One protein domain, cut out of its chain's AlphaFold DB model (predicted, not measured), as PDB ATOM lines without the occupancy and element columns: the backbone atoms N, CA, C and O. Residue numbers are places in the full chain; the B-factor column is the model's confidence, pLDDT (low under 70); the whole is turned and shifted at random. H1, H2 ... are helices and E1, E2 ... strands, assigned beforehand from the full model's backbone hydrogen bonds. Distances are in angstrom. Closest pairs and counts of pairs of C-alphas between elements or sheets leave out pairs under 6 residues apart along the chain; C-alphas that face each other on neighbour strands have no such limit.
ATOM      1  N   LEU A 139     -35.726  -8.757 -28.441       97.00
ATOM      2  CA  LEU A 139     -36.595  -8.955 -27.274       97.00
ATOM      3  C   LEU A 139     -36.095 -10.080 -26.363       97.00
ATOM      4  O   LEU A 139     -36.016  -9.884 -25.151       97.00
ATOM      5  N   GLN A 140     -35.701 -11.226 -26.928       96.88
ATOM      6  CA  GLN A 140     -35.183 -12.354 -26.141       96.88
ATOM      7  C   GLN A 140     -33.898 -11.988 -25.392       96.88
ATOM      8  O   GLN A 140     -33.808 -12.198 -24.181       96.88
ATOM      9  N   SER A 141     -32.940 -11.356 -26.080       96.94
ATOM     10  CA  SER A 141     -31.686 -10.936 -25.448       96.94
ATOM     11  C   SER A 141     -31.893  -9.836 -24.399       96.94
ATOM     12  O   SER A 141     -31.160  -9.794 -23.410       96.94
ATOM     13  N   SER A 142     -32.894  -8.965 -24.576       96.75
ATOM     14  CA  SER A 142     -33.257  -7.940 -23.587       96.75
ATOM     15  C   SER A 142     -33.868  -8.555 -22.332       96.75
ATOM     16  O   SER A 142     -33.480  -8.180 -21.228       96.75
ATOM     17  N   LEU A 143     -34.766  -9.534 -22.483       95.25
ATOM     18  CA  LEU A 143     -35.314 -10.288 -21.356       95.25
ATOM     19  C   LEU A 143     -34.204 -11.023 -20.595       95.25
ATOM     20  O   LEU A 143     -34.138 -10.949 -19.371       95.25
ATOM     21  N   ALA A 144     -33.293 -11.680 -21.317       95.94
ATOM     22  CA  ALA A 144     -32.163 -12.372 -20.710       95.94
ATOM     23  C   ALA A 144     -31.247 -11.425 -19.920       95.94
ATOM     24  O   ALA A 144     -30.779 -11.782 -18.840       95.94
ATOM     25  N   TRP A 145     -31.000 -10.218 -20.440       93.94
ATOM     26  CA  TRP A 145     -30.242  -9.183 -19.735       93.94
ATOM     27  C   TRP A 145     -30.965  -8.719 -18.463       93.94
ATOM     28  O   TRP A 145     -30.336  -8.643 -17.412       93.94
ATOM     29  N   GLN A 146     -32.280  -8.477 -18.530       92.88
ATOM     30  CA  GLN A 146     -33.076  -8.032 -17.377       92.88
ATOM     31  C   GLN A 146     -33.057  -9.078 -16.255       92.88
ATOM     32  O   GLN A 146     -32.691  -8.763 -15.126       92.88
ATOM     33  N   LEU A 147     -33.344 -10.341 -16.587       95.56
ATOM     34  CA  LEU A 147     -33.341 -11.440 -15.618       95.56
ATOM     35  C   LEU A 147     -31.963 -11.641 -14.976       95.56
ATOM     36  O   LEU A 147     -31.869 -11.852 -13.769       95.56
ATOM     37  N   ARG A 148     -30.882 -11.532 -15.762       95.50
ATOM     38  CA  ARG A 148     -29.515 -11.721 -15.253       95.50
ATOM     39  C   ARG A 148     -28.987 -10.567 -14.412       95.50
ATOM     40  O   ARG A 148     -28.074 -10.778 -13.619       95.50
ATOM     41  N   ARG A 149     -29.554  -9.368 -14.549       91.38
ATOM     42  CA  ARG A 149     -29.247  -8.254 -13.642       91.38
ATOM     43  C   ARG A 149     -29.805  -8.472 -12.248       91.38
ATOM     44  O   ARG A 149     -29.147  -8.110 -11.280       91.38
ATOM     45  N   GLU A 150     -30.990  -9.061 -12.150       91.12
ATOM     46  CA  GLU A 150     -31.606  -9.397 -10.863       91.12
ATOM     47  C   GLU A 150     -30.987 -10.663 -10.258       91.12
ATOM     48  O   GLU A 150     -30.721 -10.720  -9.058       91.12
ATOM     49  N   ASN A 151     -30.725 -11.670 -11.094       96.38
ATOM     50  CA  ASN A 151     -30.089 -12.921 -10.705       96.38
ATOM     51  C   ASN A 151     -29.133 -13.406 -11.812       96.38
ATOM     52  O   ASN A 151     -29.607 -13.950 -12.812       96.38
ATOM     53  N   PRO A 152     -27.802 -13.307 -11.633       96.19
ATOM     54  CA  PRO A 152     -26.822 -13.710 -12.646       96.19
ATOM     55  C   PRO A 152     -26.964 -15.149 -13.169       96.19
ATOM     56  O   PRO A 152     -26.588 -15.418 -14.312       96.19
ATOM     57  N   GLU A 153     -27.527 -16.062 -12.372       96.25
ATOM     58  CA  GLU A 153     -27.733 -17.474 -12.728       96.25
ATOM     59  C   GLU A 153     -29.130 -17.764 -13.308       96.25
ATOM     60  O   GLU A 153     -29.484 -18.923 -13.512       96.25
ATOM     61  N   ALA A 154     -29.941 -16.736 -13.579       97.00
ATOM     62  CA  ALA A 154     -31.293 -16.908 -14.098       97.00
ATOM     63  C   ALA A 154     -31.324 -17.736 -15.397       97.00
ATOM     64  O   ALA A 154     -30.577 -17.485 -16.351       97.00
ATOM     65  N   GLU A 155     -32.250 -18.694 -15.451       95.38
ATOM     66  CA  GLU A 155     -32.600 -19.394 -16.682       95.38
ATOM     67  C   GLU A 155     -33.396 -18.459 -17.597       95.38
ATOM     68  O   GLU A 155     -34.436 -17.923 -17.220       95.38
ATOM     69  N   VAL A 156     -32.907 -18.263 -18.822       95.00
ATOM     70  CA  VAL A 156     -33.468 -17.292 -19.783       95.00
ATOM     71  C   VAL A 156     -34.146 -17.965 -20.981       95.00
ATOM     72  O   VAL A 156     -34.450 -17.315 -21.978       95.00
ATOM     73  N   GLY A 157     -34.359 -19.280 -20.909       93.06
ATOM     74  CA  GLY A 157     -34.938 -20.066 -21.996       93.06
ATOM     75  C   GLY A 157     -34.090 -20.074 -23.275       93.06
ATOM     76  O   GLY A 157     -32.874 -19.872 -23.246       93.06
ATOM     77  N   LEU A 158     -34.745 -20.348 -24.405       93.81
ATOM     78  CA  LEU A 158     -34.114 -20.384 -25.723       93.81
ATOM     79  C   LEU A 158     -33.688 -18.973 -26.152       93.81
ATOM     80  O   LEU A 158     -34.515 -18.069 -26.215       93.81
ATOM     81  N   GLN A 159     -32.409 -18.813 -26.483       96.19
ATOM     82  CA  GLN A 159     -31.819 -17.552 -26.927       96.19
ATOM     83  C   GLN A 159     -31.270 -17.685 -28.345       96.19
ATOM     84  O   GLN A 159     -30.898 -18.777 -28.774       96.19
ATOM     85  N   CYS A 160     -31.201 -16.556 -29.044       97.56
ATOM     86  CA  CYS A 160     -30.541 -16.472 -30.339       97.56
ATOM     87  C   CYS A 160     -29.028 -16.656 -30.177       97.56
ATOM     88  O   CYS A 160     -28.430 -16.142 -29.225       97.56
ATOM     89  N   ALA A 161     -28.420 -17.409 -31.088       96.81
ATOM     90  CA  ALA A 161     -27.018 -17.795 -31.056       96.81
ATOM     91  C   ALA A 161     -26.240 -17.357 -32.305       96.81
ATOM     92  O   ALA A 161     -25.014 -17.251 -32.224       96.81
ATOM     93  N   LEU A 162     -26.910 -17.082 -33.433       97.75
ATOM     94  CA  LEU A 162     -26.247 -16.634 -34.657       97.75
ATOM     95  C   LEU A 162     -25.477 -15.329 -34.400       97.75
ATOM     96  O   LEU A 162     -26.022 -14.423 -33.762       97.75
ATOM     97  N   PRO A 163     -24.240 -15.181 -34.914       95.88
ATOM     98  CA  PRO A 163     -23.447 -13.969 -34.710       95.88
ATOM     99  C   PRO A 163     -24.178 -12.693 -35.139       95.88
ATOM    100  O   PRO A 163     -24.156 -11.705 -34.410       95.88
ATOM    101  N   GLY A 164     -24.896 -12.740 -36.269       95.00
ATOM    102  CA  GLY A 164     -25.699 -11.620 -36.772       95.00
ATOM    103  C   GLY A 164     -26.870 -11.205 -35.871       95.00
ATOM    104  O   GLY A 164     -27.446 -10.150 -36.099       95.00
ATOM    105  N   ASN A 165     -27.199 -11.995 -34.845       97.56
ATOM    106  CA  ASN A 165     -28.274 -11.724 -33.887       97.56
ATOM    107  C   ASN A 165     -27.764 -11.279 -32.510       97.56
ATOM    108  O   ASN A 165     -28.564 -10.927 -31.642       97.56
ATOM    109  N   GLN A 166     -26.443 -11.254 -32.300       94.94
ATOM    110  CA  GLN A 166     -25.814 -10.749 -31.074       94.94
ATOM    111  C   GLN A 166     -25.561  -9.235 -31.146       94.94
ATOM    112  O   GLN A 166     -24.520  -8.735 -30.729       94.94
ATOM    113  N   ASN A 167     -26.519  -8.497 -31.703       93.19
ATOM    114  CA  ASN A 167     -26.364  -7.110 -32.143       93.19
ATOM    115  C   ASN A 167     -27.437  -6.175 -31.557       93.19
ATOM    116  O   ASN A 167     -27.818  -5.182 -32.172       93.19
ATOM    117  N   ARG A 168     -27.931  -6.469 -30.345       95.38
ATOM    118  CA  ARG A 168     -29.003  -5.697 -29.689       95.38
ATOM    119  C   ARG A 168     -28.757  -4.184 -29.686       95.38
ATOM    120  O   ARG A 168     -29.664  -3.427 -30.025       95.38
ATOM    121  N   VAL A 169     -27.551  -3.758 -29.305       96.81
ATOM    122  CA  VAL A 169     -27.183  -2.333 -29.244       96.81
ATOM    123  C   VAL A 169     -27.234  -1.695 -30.630       96.81
ATOM    124  O   VAL A 169     -27.820  -0.627 -30.787       96.81
ATOM    125  N   GLU A 170     -26.708  -2.371 -31.650       96.31
ATOM    126  CA  GLU A 170     -26.715  -1.893 -33.038       96.31
ATOM    127  C   GLU A 170     -28.143  -1.736 -33.579       96.31
ATOM    128  O   GLU A 170     -28.496  -0.682 -34.112       96.31
ATOM    129  N   VAL A 171     -28.993  -2.749 -33.389       97.12
ATOM    130  CA  VAL A 171     -30.379  -2.724 -33.878       97.12
ATOM    131  C   VAL A 171     -31.170  -1.586 -33.234       97.12
ATOM    132  O   VAL A 171     -31.824  -0.815 -33.941       97.12
ATOM    133  N   ILE A 172     -31.091  -1.435 -31.907       97.94
ATOM    134  CA  ILE A 172     -31.813  -0.368 -31.195       97.94
ATOM    135  C   ILE A 172     -31.235   1.014 -31.539       97.94
ATOM    136  O   ILE A 172     -31.997   1.968 -31.696       97.94
ATOM    137  N   SER A 173     -29.924   1.127 -31.760       97.44
ATOM    138  CA  SER A 173     -29.314   2.364 -32.271       97.44
ATOM    139  C   SER A 173     -29.889   2.757 -33.634       97.44
ATOM    140  O   SER A 173     -30.173   3.930 -33.868       97.44
ATOM    141  N   GLY A 174     -30.146   1.789 -34.521       96.56
ATOM    142  CA  GLY A 174     -30.825   2.035 -35.796       96.56
ATOM    143  C   GLY A 174     -32.252   2.581 -35.633       96.56
ATOM    144  O   GLY A 174     -32.695   3.406 -36.437       96.56
ATOM    145  N   TYR A 175     -32.973   2.183 -34.580       97.12
ATOM    146  CA  TYR A 175     -34.281   2.764 -34.239       97.12
ATOM    147  C   TYR A 175     -34.146   4.197 -33.718       97.12
ATOM    148  O   TYR A 175     -34.908   5.079 -34.111       97.12
ATOM    149  N   ALA A 176     -33.139   4.447 -32.883       97.88
ATOM    150  CA  ALA A 176     -32.845   5.770 -32.350       97.88
ATOM    151  C   ALA A 176     -32.490   6.767 -33.465       97.88
ATOM    152  O   ALA A 176     -33.000   7.887 -33.481       97.88
ATOM    153  N   GLN A 177     -31.706   6.335 -34.456       97.50
ATOM    154  CA  GLN A 177     -31.376   7.136 -35.638       97.50
ATOM    155  C   GLN A 177     -32.628   7.538 -36.429       97.50
ATOM    156  O   GLN A 177     -32.739   8.684 -36.862       97.50
ATOM    157  N   GLN A 178     -33.611   6.641 -36.567       96.50
ATOM    158  CA  GLN A 178     -34.900   6.965 -37.199       96.50
ATOM    159  C   GLN A 178     -35.711   7.992 -36.394       96.50
ATOM    160  O   GLN A 178     -36.494   8.739 -36.978       96.50
ATOM    161  N   ALA A 179     -35.502   8.061 -35.078       97.25
ATOM    162  CA  ALA A 179     -36.077   9.076 -34.197       97.25
ATOM    163  C   ALA A 179     -35.247  10.377 -34.124       97.25
ATOM    164  O   ALA A 179     -35.601  11.283 -33.369       97.25
ATOM    165  N   GLY A 180     -34.150  10.488 -34.884       96.94
ATOM    166  CA  GLY A 180     -33.274  11.664 -34.899       96.94
ATOM    167  C   GLY A 180     -32.237  11.714 -33.772       96.94
ATOM    168  O   GLY A 180     -31.614  12.754 -33.569       96.94
ATOM    169  N   VAL A 181     -32.032  10.615 -33.045       97.06
ATOM    170  CA  VAL A 181     -31.002  10.511 -32.006       97.06
ATOM    171  C   VAL A 181     -29.667  10.110 -32.627       97.06
ATOM    172  O   VAL A 181     -29.589   9.173 -33.422       97.06
ATOM    173  N   SER A 182     -28.605  10.800 -32.219       92.88
ATOM    174  CA  SER A 182     -27.225  10.448 -32.540       92.88
ATOM    175  C   SER A 182     -26.396  10.525 -31.264       92.88
ATOM    176  O   SER A 182     -26.120  11.615 -30.766       92.88
ATOM    177  N   CYS A 183     -26.041   9.367 -30.715       95.38
ATOM    178  CA  CYS A 183     -25.152   9.247 -29.565       95.38
ATOM    179  C   CYS A 183     -24.248   8.018 -29.727       95.38
ATOM    180  O   CYS A 183     -24.508   7.148 -30.563       95.38
ATOM    181  N   ASN A 184     -23.180   7.951 -28.932       96.75
ATOM    182  CA  ASN A 184     -22.338   6.764 -28.853       96.75
ATOM    183  C   ASN A 184     -23.005   5.731 -27.936       96.75
ATOM    184  O   ASN A 184     -22.814   5.784 -26.725       96.75
ATOM    185  N   ALA A 185     -23.820   4.845 -28.504       97.50
ATOM    186  CA  ALA A 185     -24.538   3.842 -27.730       97.50
ATOM    187  C   ALA A 185     -23.603   2.748 -27.199       97.50
ATOM    188  O   ALA A 185     -22.845   2.144 -27.960       97.50
ATOM    189  N   ASP A 186     -23.694   2.468 -25.906       96.69
ATOM    190  CA  ASP A 186     -22.936   1.427 -25.204       96.69
ATOM    191  C   ASP A 186     -23.843   0.321 -24.656       96.69
ATOM    192  O   ASP A 186     -23.476  -0.856 -24.681       96.69
ATOM    193  N   GLU A 187     -25.063   0.672 -24.261       96.19
ATOM    194  CA  GLU A 187     -26.089  -0.267 -23.832       96.19
ATOM    195  C   GLU A 187     -27.424  -0.011 -24.535       96.19
ATOM    196  O   GLU A 187     -27.755   1.092 -24.960       96.19
ATOM    197  N   ALA A 188     -28.235  -1.058 -24.663       97.19
ATOM    198  CA  ALA A 188     -29.596  -0.928 -25.166       97.19
ATOM    199  C   ALA A 188     -30.452  -2.093 -24.689       97.19
ATOM    200  O   ALA A 188     -29.946  -3.214 -24.585       97.19
ATOM    201  N   ILE A 189     -31.742  -1.860 -24.459       96.31
ATOM    202  CA  ILE A 189     -32.716  -2.898 -24.108       96.31
ATOM    203  C   ILE A 189     -34.077  -2.617 -24.731       96.31
ATOM    204  O   ILE A 189     -34.495  -1.477 -24.906       96.31
ATOM    205  N   ALA A 190     -34.799  -3.683 -25.043       96.62
ATOM    206  CA  ALA A 190     -36.211  -3.635 -25.363       96.62
ATOM    207  C   ALA A 190     -37.027  -3.993 -24.114       96.62
ATOM    208  O   ALA A 190     -36.849  -5.060 -23.525       96.62
ATOM    209  N   TRP A 191     -37.943  -3.110 -23.730       93.38
ATOM    210  CA  TRP A 191     -38.910  -3.353 -22.659       93.38
ATOM    211  C   TRP A 191     -40.088  -4.184 -23.158       93.38
ATOM    212  O   TRP A 191     -40.630  -5.027 -22.448       93.38
ATOM    213  N   ASN A 192     -40.497  -3.932 -24.398       93.12
ATOM    214  CA  ASN A 192     -41.492  -4.696 -25.136       93.12
ATOM    215  C   ASN A 192     -41.352  -4.384 -26.637       93.12
ATOM    216  O   ASN A 192     -40.429  -3.691 -27.057       93.12
ATOM    217  N   THR A 193     -42.289  -4.855 -27.459       92.88
ATOM    218  CA  THR A 193     -42.280  -4.668 -28.923       92.88
ATOM    219  C   THR A 193     -42.360  -3.205 -29.385       92.88
ATOM    220  O   THR A 193     -42.116  -2.919 -30.561       92.88
ATOM    221  N   ARG A 194     -42.709  -2.266 -28.499       94.62
ATOM    222  CA  ARG A 194     -42.910  -0.843 -28.807       94.62
ATOM    223  C   ARG A 194     -42.080   0.112 -27.960       94.62
ATOM    224  O   ARG A 194     -42.008   1.274 -28.330       94.62
ATOM    225  N   VAL A 195     -41.483  -0.336 -26.861       95.12
ATOM    226  CA  VAL A 195     -40.730   0.519 -25.938       95.12
ATOM    227  C   VAL A 195     -39.327  -0.034 -25.780       95.12
ATOM    228  O   VAL A 195     -39.150  -1.204 -25.440       95.12
ATOM    229  N   TYR A 196     -38.344   0.829 -25.996       96.50
ATOM    230  CA  TYR A 196     -36.925   0.506 -25.943       96.50
ATOM    231  C   TYR A 196     -36.194   1.591 -25.164       96.50
ATOM    232  O   TYR A 196     -36.699   2.701 -24.991       96.50
ATOM    233  N   GLU A 197     -35.000   1.266 -24.711       96.12
ATOM    234  CA  GLU A 197     -34.091   2.195 -24.072       96.12
ATOM    235  C   GLU A 197     -32.710   2.069 -24.705       96.12
ATOM    236  O   GLU A 197     -32.244   0.962 -24.993       96.12
ATOM    237  N   LEU A 198     -32.085   3.219 -24.926       97.44
ATOM    238  CA  LEU A 198     -30.728   3.365 -25.418       97.44
ATOM    239  C   LEU A 198     -29.902   4.086 -24.349       97.44
ATOM    240  O   LEU A 198     -30.209   5.233 -24.019       97.44
ATOM    241  N   GLY A 199     -28.876   3.417 -23.828       96.62
ATOM    242  CA  GLY A 199     -27.804   4.042 -23.060       96.62
ATOM    243  C   GLY A 199     -26.817   4.710 -24.013       96.62
ATOM    244  O   GLY A 199     -26.538   4.184 -25.094       96.62
ATOM    245  N   CYS A 200     -26.352   5.900 -23.649       97.12
ATOM    246  CA  CYS A 200     -25.408   6.678 -24.435       97.12
ATOM    247  C   CYS A 200     -24.183   6.962 -23.568       97.12
ATOM    248  O   CYS A 200     -24.299   7.640 -22.555       97.12
ATOM    249  N   ALA A 201     -23.003   6.518 -23.994       96.00
ATOM    250  CA  ALA A 201     -21.793   6.626 -23.192       96.00
ATOM    251  C   ALA A 201     -21.480   8.085 -22.814       96.00
ATOM    252  O   ALA A 201     -21.110   8.897 -23.673       96.00
ATOM    253  N   GLY A 202     -21.572   8.402 -21.520       93.69
ATOM    254  CA  GLY A 202     -21.187   9.704 -20.973       93.69
ATOM    255  C   GLY A 202     -22.158  10.852 -21.270       93.69
ATOM    256  O   GLY A 202     -21.811  12.006 -21.014       93.69
ATOM    257  N   THR A 203     -23.350  10.567 -21.797       94.75
ATOM    258  CA  THR A 203     -24.430  11.546 -22.005       94.75
ATOM    259  C   THR A 203     -25.780  10.936 -21.647       94.75
ATOM    260  O   THR A 203     -25.895   9.722 -21.543       94.75
ATOM    261  N   ASP A 204     -26.830  11.742 -21.509       94.06
ATOM    262  CA  ASP A 204     -28.171  11.199 -21.256       94.06
ATOM    263  C   ASP A 204     -28.601  10.201 -22.346       94.06
ATOM    264  O   ASP A 204     -28.338  10.398 -23.539       94.06
ATOM    265  N   GLY A 205     -29.245   9.115 -21.920       95.62
ATOM    266  CA  GLY A 205     -29.834   8.128 -22.813       95.62
ATOM    267  C   GLY A 205     -31.217   8.537 -23.310       95.62
ATOM    268  O   GLY A 205     -31.706   9.647 -23.084       95.62
ATOM    269  N   TYR A 206     -31.879   7.609 -23.996       95.94
ATOM    270  CA  TYR A 206     -33.194   7.848 -24.580       95.94
ATOM    271  C   TYR A 206     -34.132   6.671 -24.374       95.94
ATOM    272  O   TYR A 206     -33.787   5.517 -24.624       95.94
ATOM    273  N   ARG A 207     -35.385   6.992 -24.056       95.19
ATOM    274  CA  ARG A 207     -36.506   6.072 -24.219       95.19
ATOM    275  C   ARG A 207     -37.070   6.232 -25.624       95.19
ATOM    276  O   ARG A 207     -37.453   7.334 -26.023       95.19
ATOM    277  N   LEU A 208     -37.113   5.132 -26.365       96.69
ATOM    278  CA  LEU A 208     -37.627   5.079 -27.727       96.69
ATOM    279  C   LEU A 208     -39.006   4.430 -27.726       96.69
ATOM    280  O   LEU A 208     -39.200   3.374 -27.116       96.69
ATOM    281  N   GLU A 209     -39.948   5.026 -28.445       95.88
ATOM    282  CA  GLU A 209     -41.285   4.467 -28.622       95.88
ATOM    283  C   GLU A 209     -41.618   4.305 -30.105       95.88
ATOM    284  O   GLU A 209     -41.397   5.200 -30.922       95.88
ATOM    285  N   LYS A 210     -42.176   3.143 -30.455       96.62
ATOM    286  CA  LYS A 210     -42.698   2.847 -31.788       96.62
ATOM    287  C   LYS A 210     -44.214   2.979 -31.778       96.62
ATOM    288  O   LYS A 210     -44.912   2.221 -31.101       96.62
ATOM    289  N   SER A 211     -44.730   3.914 -32.565       96.06
ATOM    290  CA  SER A 211     -46.171   4.059 -32.788       96.06
ATOM    291  C   SER A 211     -46.756   2.858 -33.542       96.06
ATOM    292  O   SER A 211     -46.039   2.083 -34.179       96.06
ATOM    293  N   GLU A 212     -48.083   2.725 -33.539       93.44
ATOM    294  CA  GLU A 212     -48.764   1.675 -34.311       93.44
ATOM    295  C   GLU A 212     -48.531   1.796 -35.821       93.44
ATOM    296  O   GLU A 212     -48.429   0.785 -36.508       93.44
ATOM    297  N   ALA A 213     -48.368   3.025 -36.319       93.75
ATOM    298  CA  ALA A 213     -48.028   3.307 -37.713       93.75
ATOM    299  C   ALA A 213     -46.542   3.052 -38.044       93.75
ATOM    300  O   ALA A 213     -46.130   3.224 -39.187       93.75
ATOM    301  N   GLY A 214     -45.727   2.666 -37.057       91.44
ATOM    302  CA  GLY A 214     -44.308   2.356 -37.229       91.44
ATOM    303  C   GLY A 214     -43.358   3.550 -37.130       91.44
ATOM    304  O   GLY A 214     -42.153   3.345 -37.230       91.44
ATOM    305  N   ALA A 215     -43.862   4.767 -36.897       95.69
ATOM    306  CA  ALA A 215     -43.023   5.936 -36.631       95.69
ATOM    307  C   ALA A 215     -42.351   5.834 -35.254       95.69
ATOM    308  O   ALA A 215     -42.998   5.399 -34.293       95.69
ATOM    309  N   TRP A 216     -41.094   6.268 -35.179       97.19
ATOM    310  CA  TRP A 216     -40.285   6.290 -33.964       97.19
ATOM    311  C   TRP A 216     -40.273   7.670 -33.314       97.19
ATOM    312  O   TRP A 216     -40.142   8.686 -33.996       97.19
ATOM    313  N   SER A 217     -40.359   7.698 -31.988       96.44
ATOM    314  CA  SER A 217     -40.067   8.868 -31.166       96.44
ATOM    315  C   SER A 217     -38.965   8.542 -30.164       96.44
ATOM    316  O   SER A 217     -38.789   7.390 -29.765       96.44
ATOM    317  N   ALA A 218     -38.229   9.571 -29.757       95.56
ATOM    318  CA  ALA A 218     -37.229   9.486 -28.709       95.56
ATOM    319  C   ALA A 218     -37.487  10.574 -27.674       95.56
ATOM    320  O   ALA A 218     -37.733  11.732 -28.015       95.56
ATOM    321  N   THR A 219     -37.425  10.198 -26.404       92.25
ATOM    322  CA  THR A 219     -37.525  11.130 -25.285       92.25
ATOM    323  C   THR A 219     -36.293  10.956 -24.401       92.25
ATOM    324  O   THR A 219     -36.024   9.822 -23.997       92.25
ATOM    325  N   PRO A 220     -35.545  12.039 -24.113       92.00
ATOM    326  CA  PRO A 220     -34.375  11.974 -23.244       92.00
ATOM    327  C   PRO A 220     -34.711  11.382 -21.876       92.00
ATOM    328  O   PRO A 220     -35.776  11.665 -21.311       92.00
ATOM    329  N   CYS A 221     -33.804  10.571 -21.350       91.44
ATOM    330  CA  CYS A 221     -33.981   9.869 -20.092       91.44
ATOM    331  C   CYS A 221     -34.069  10.794 -18.880       91.44
ATOM    332  O   CYS A 221     -34.830  10.483 -17.961       91.44
ATOM    333  N   TRP A 222     -33.451  11.979 -18.910       87.12
ATOM    334  CA  TRP A 222     -33.582  12.973 -17.840       87.12
ATOM    335  C   TRP A 222     -35.040  13.358 -17.550       87.12
ATOM    336  O   TRP A 222     -35.389  13.688 -16.416       87.12
ATOM    337  N   ARG A 223     -35.925  13.275 -18.558       84.38
ATOM    338  CA  ARG A 223     -37.361  13.563 -18.404       84.38
ATOM    339  C   ARG A 223     -38.105  12.491 -17.620       84.38
ATOM    340  O   ARG A 223     -39.191  12.767 -17.126       84.38
ATOM    341  N   TYR A 224     -37.562  11.283 -17.544       75.19
ATOM    342  CA  TYR A 224     -38.194  10.132 -16.907       75.19
ATOM    343  C   TYR A 224     -37.524   9.746 -15.591       75.19
ATOM    344  O   TYR A 224     -38.229   9.478 -14.619       75.19
ATOM    345  N   ALA A 225     -36.188   9.797 -15.547       63.88
ATOM    346  CA  ALA A 225     -35.366   9.406 -14.403       63.88
ATOM    347  C   ALA A 225     -35.755  10.128 -13.103       63.88
ATOM    348  O   ALA A 225     -35.608   9.573 -12.018       63.88
ATOM    349  N   LEU A 226     -36.299  11.342 -13.215       64.75
ATOM    350  CA  LEU A 226     -36.704  12.157 -12.073       64.75
ATOM    351  C   LEU A 226     -38.195  12.006 -11.703       64.75
ATOM    352  O   LEU A 226     -38.591  12.407 -10.616       64.75
ATOM    353  N   ILE A 227     -39.029  11.432 -12.579       63.44
ATOM    354  CA  ILE A 227     -40.492  11.348 -12.399       63.44
ATOM    355  C   ILE A 227     -40.919   9.970 -11.886       63.44
ATOM    356  O   ILE A 227     -41.853   9.857 -11.090       63.44
ATOM    357  N   SER A 228     -40.258   8.902 -12.332       56.84
ATOM    358  CA  SER A 228     -40.552   7.550 -11.868       56.84
ATOM    359  C   SER A 228     -39.302   6.684 -11.824       56.84
ATOM    360  O   SER A 228     -38.512   6.626 -12.763       56.84
ATOM    361  N   THR A 229     -39.141   5.949 -10.729       55.53
ATOM    362  CA  THR A 229     -38.101   4.927 -10.618       55.53
ATOM    363  C   THR A 229     -38.306   3.863 -11.702       55.53
ATOM    364  O   THR A 229     -39.378   3.261 -11.772       55.53
ATOM    365  N   GLY A 230     -37.280   3.604 -12.518       58.19
ATOM    366  CA  GLY A 230     -37.226   2.447 -13.420       58.19
ATOM    367  C   GLY A 230     -37.632   2.674 -14.881       58.19
ATOM    368  O   GLY A 230     -37.721   1.692 -15.611       58.19
ATOM    369  N   THR A 231     -37.863   3.913 -15.328       70.19
ATOM    370  CA  THR A 231     -38.209   4.223 -16.735       70.19
ATOM    371  C   THR A 231     -37.004   4.377 -17.666       70.19
ATOM    372  O   THR A 231     -37.154   4.133 -18.863       70.19
ATOM    373  N   CYS A 232     -35.841   4.744 -17.124       87.12
ATOM    374  CA  CYS A 232     -34.549   4.646 -17.795       87.12
ATOM    375  C   CYS A 232     -33.533   4.011 -16.842       87.12
ATOM    376  O   CYS A 232     -33.180   4.612 -15.830       87.12
ATOM    377  N   GLN A 233     -33.136   2.770 -17.114       88.81
ATOM    378  CA  GLN A 233     -32.225   1.987 -16.276       88.81
ATOM    379  C   GLN A 233     -30.779   1.944 -16.777       88.81
ATOM    380  O   GLN A 233     -29.907   1.506 -16.028       88.81
ATOM    381  N   LEU A 234     -30.544   2.339 -18.026       92.62
ATOM    382  CA  LEU A 234     -29.241   2.365 -18.687       92.62
ATOM    383  C   LEU A 234     -28.550   3.724 -18.570       92.62
ATOM    384  O   LEU A 234     -27.381   3.834 -18.897       92.62
ATOM    385  N   THR A 235     -29.271   4.761 -18.139       91.56
ATOM    386  CA  THR A 235     -28.707   6.101 -17.945       91.56
ATOM    387  C   THR A 235     -28.428   6.355 -16.470       91.56
ATOM    388  O   THR A 235     -29.303   6.167 -15.621       91.56
TER     389      THR A 235
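This is residues 139 to 235 of the 327 residues of an uncharacterized protein of Brevundimonas halotolerans (UniProt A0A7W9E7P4). A twisted sheet of four strands has H2 lying across one face, while H1 packs with its first part beside edge strand E1. From H1 a long loop, residues 151 to 167, leads back to H2; past E4 come the small helix H3 and a tail that folds back on the side away from H2. The 97 printed residues run H1 H2 E1 E2 E3 E4 H3, a mixed class, with the antiparallel sheet in the order E1 E2 E3 E4. The whole is compact, with a radius of gyration of the C-alphas of 13.4 A and spans of 33 by 28 by 28 A.

H1, residues 139 to 150, only grazes the sheet; its Ser 142 and Ile 189 of E1, residues 185 to 190, are their closest C-alphas, 5.1 A apart. H2, residues 168 to 178, is on the sheet at a height of 7.4 A, closest to E1 by the C-alphas of Val 169 and Ala 188, 4.9 A. H1 and H2 are close but not clearly touching: the C-alphas of Ser 141 and Arg 168 are 7.3 A apart. E2, residues 195 to 200, E3, residues 203 to 210, and E4, residues 216 to 220, complete a meander, each strand the antiparallel neighbour of the one before. N 197 and O 189 are 2.8 A apart, N 208 and O 196 2.8 A, and N 207 and O 219 2.9 A, within hydrogen-bond range. H3, residues 222 to 225, only grazes the sheet. Every O i to N i+4 pair is within range in H1 and H2; H3 is too short for one, and its one O i to N i+3 pair is not within range.

H1 begins at C-alpha 139 (-36.595, -8.955, -27.274) and is 17.2 A long; H2 is 15.9 A and E3 22.5 A. H3 ends at C-alpha 225 (-35.366, 9.406, -14.403).

The printed part has no cut, and the C-alphas of Leu 162 and Ile 227 are farthest apart, 38.5 A. The link from H1 to H2 is long. Residues 225 to 230 have pLDDT under 70.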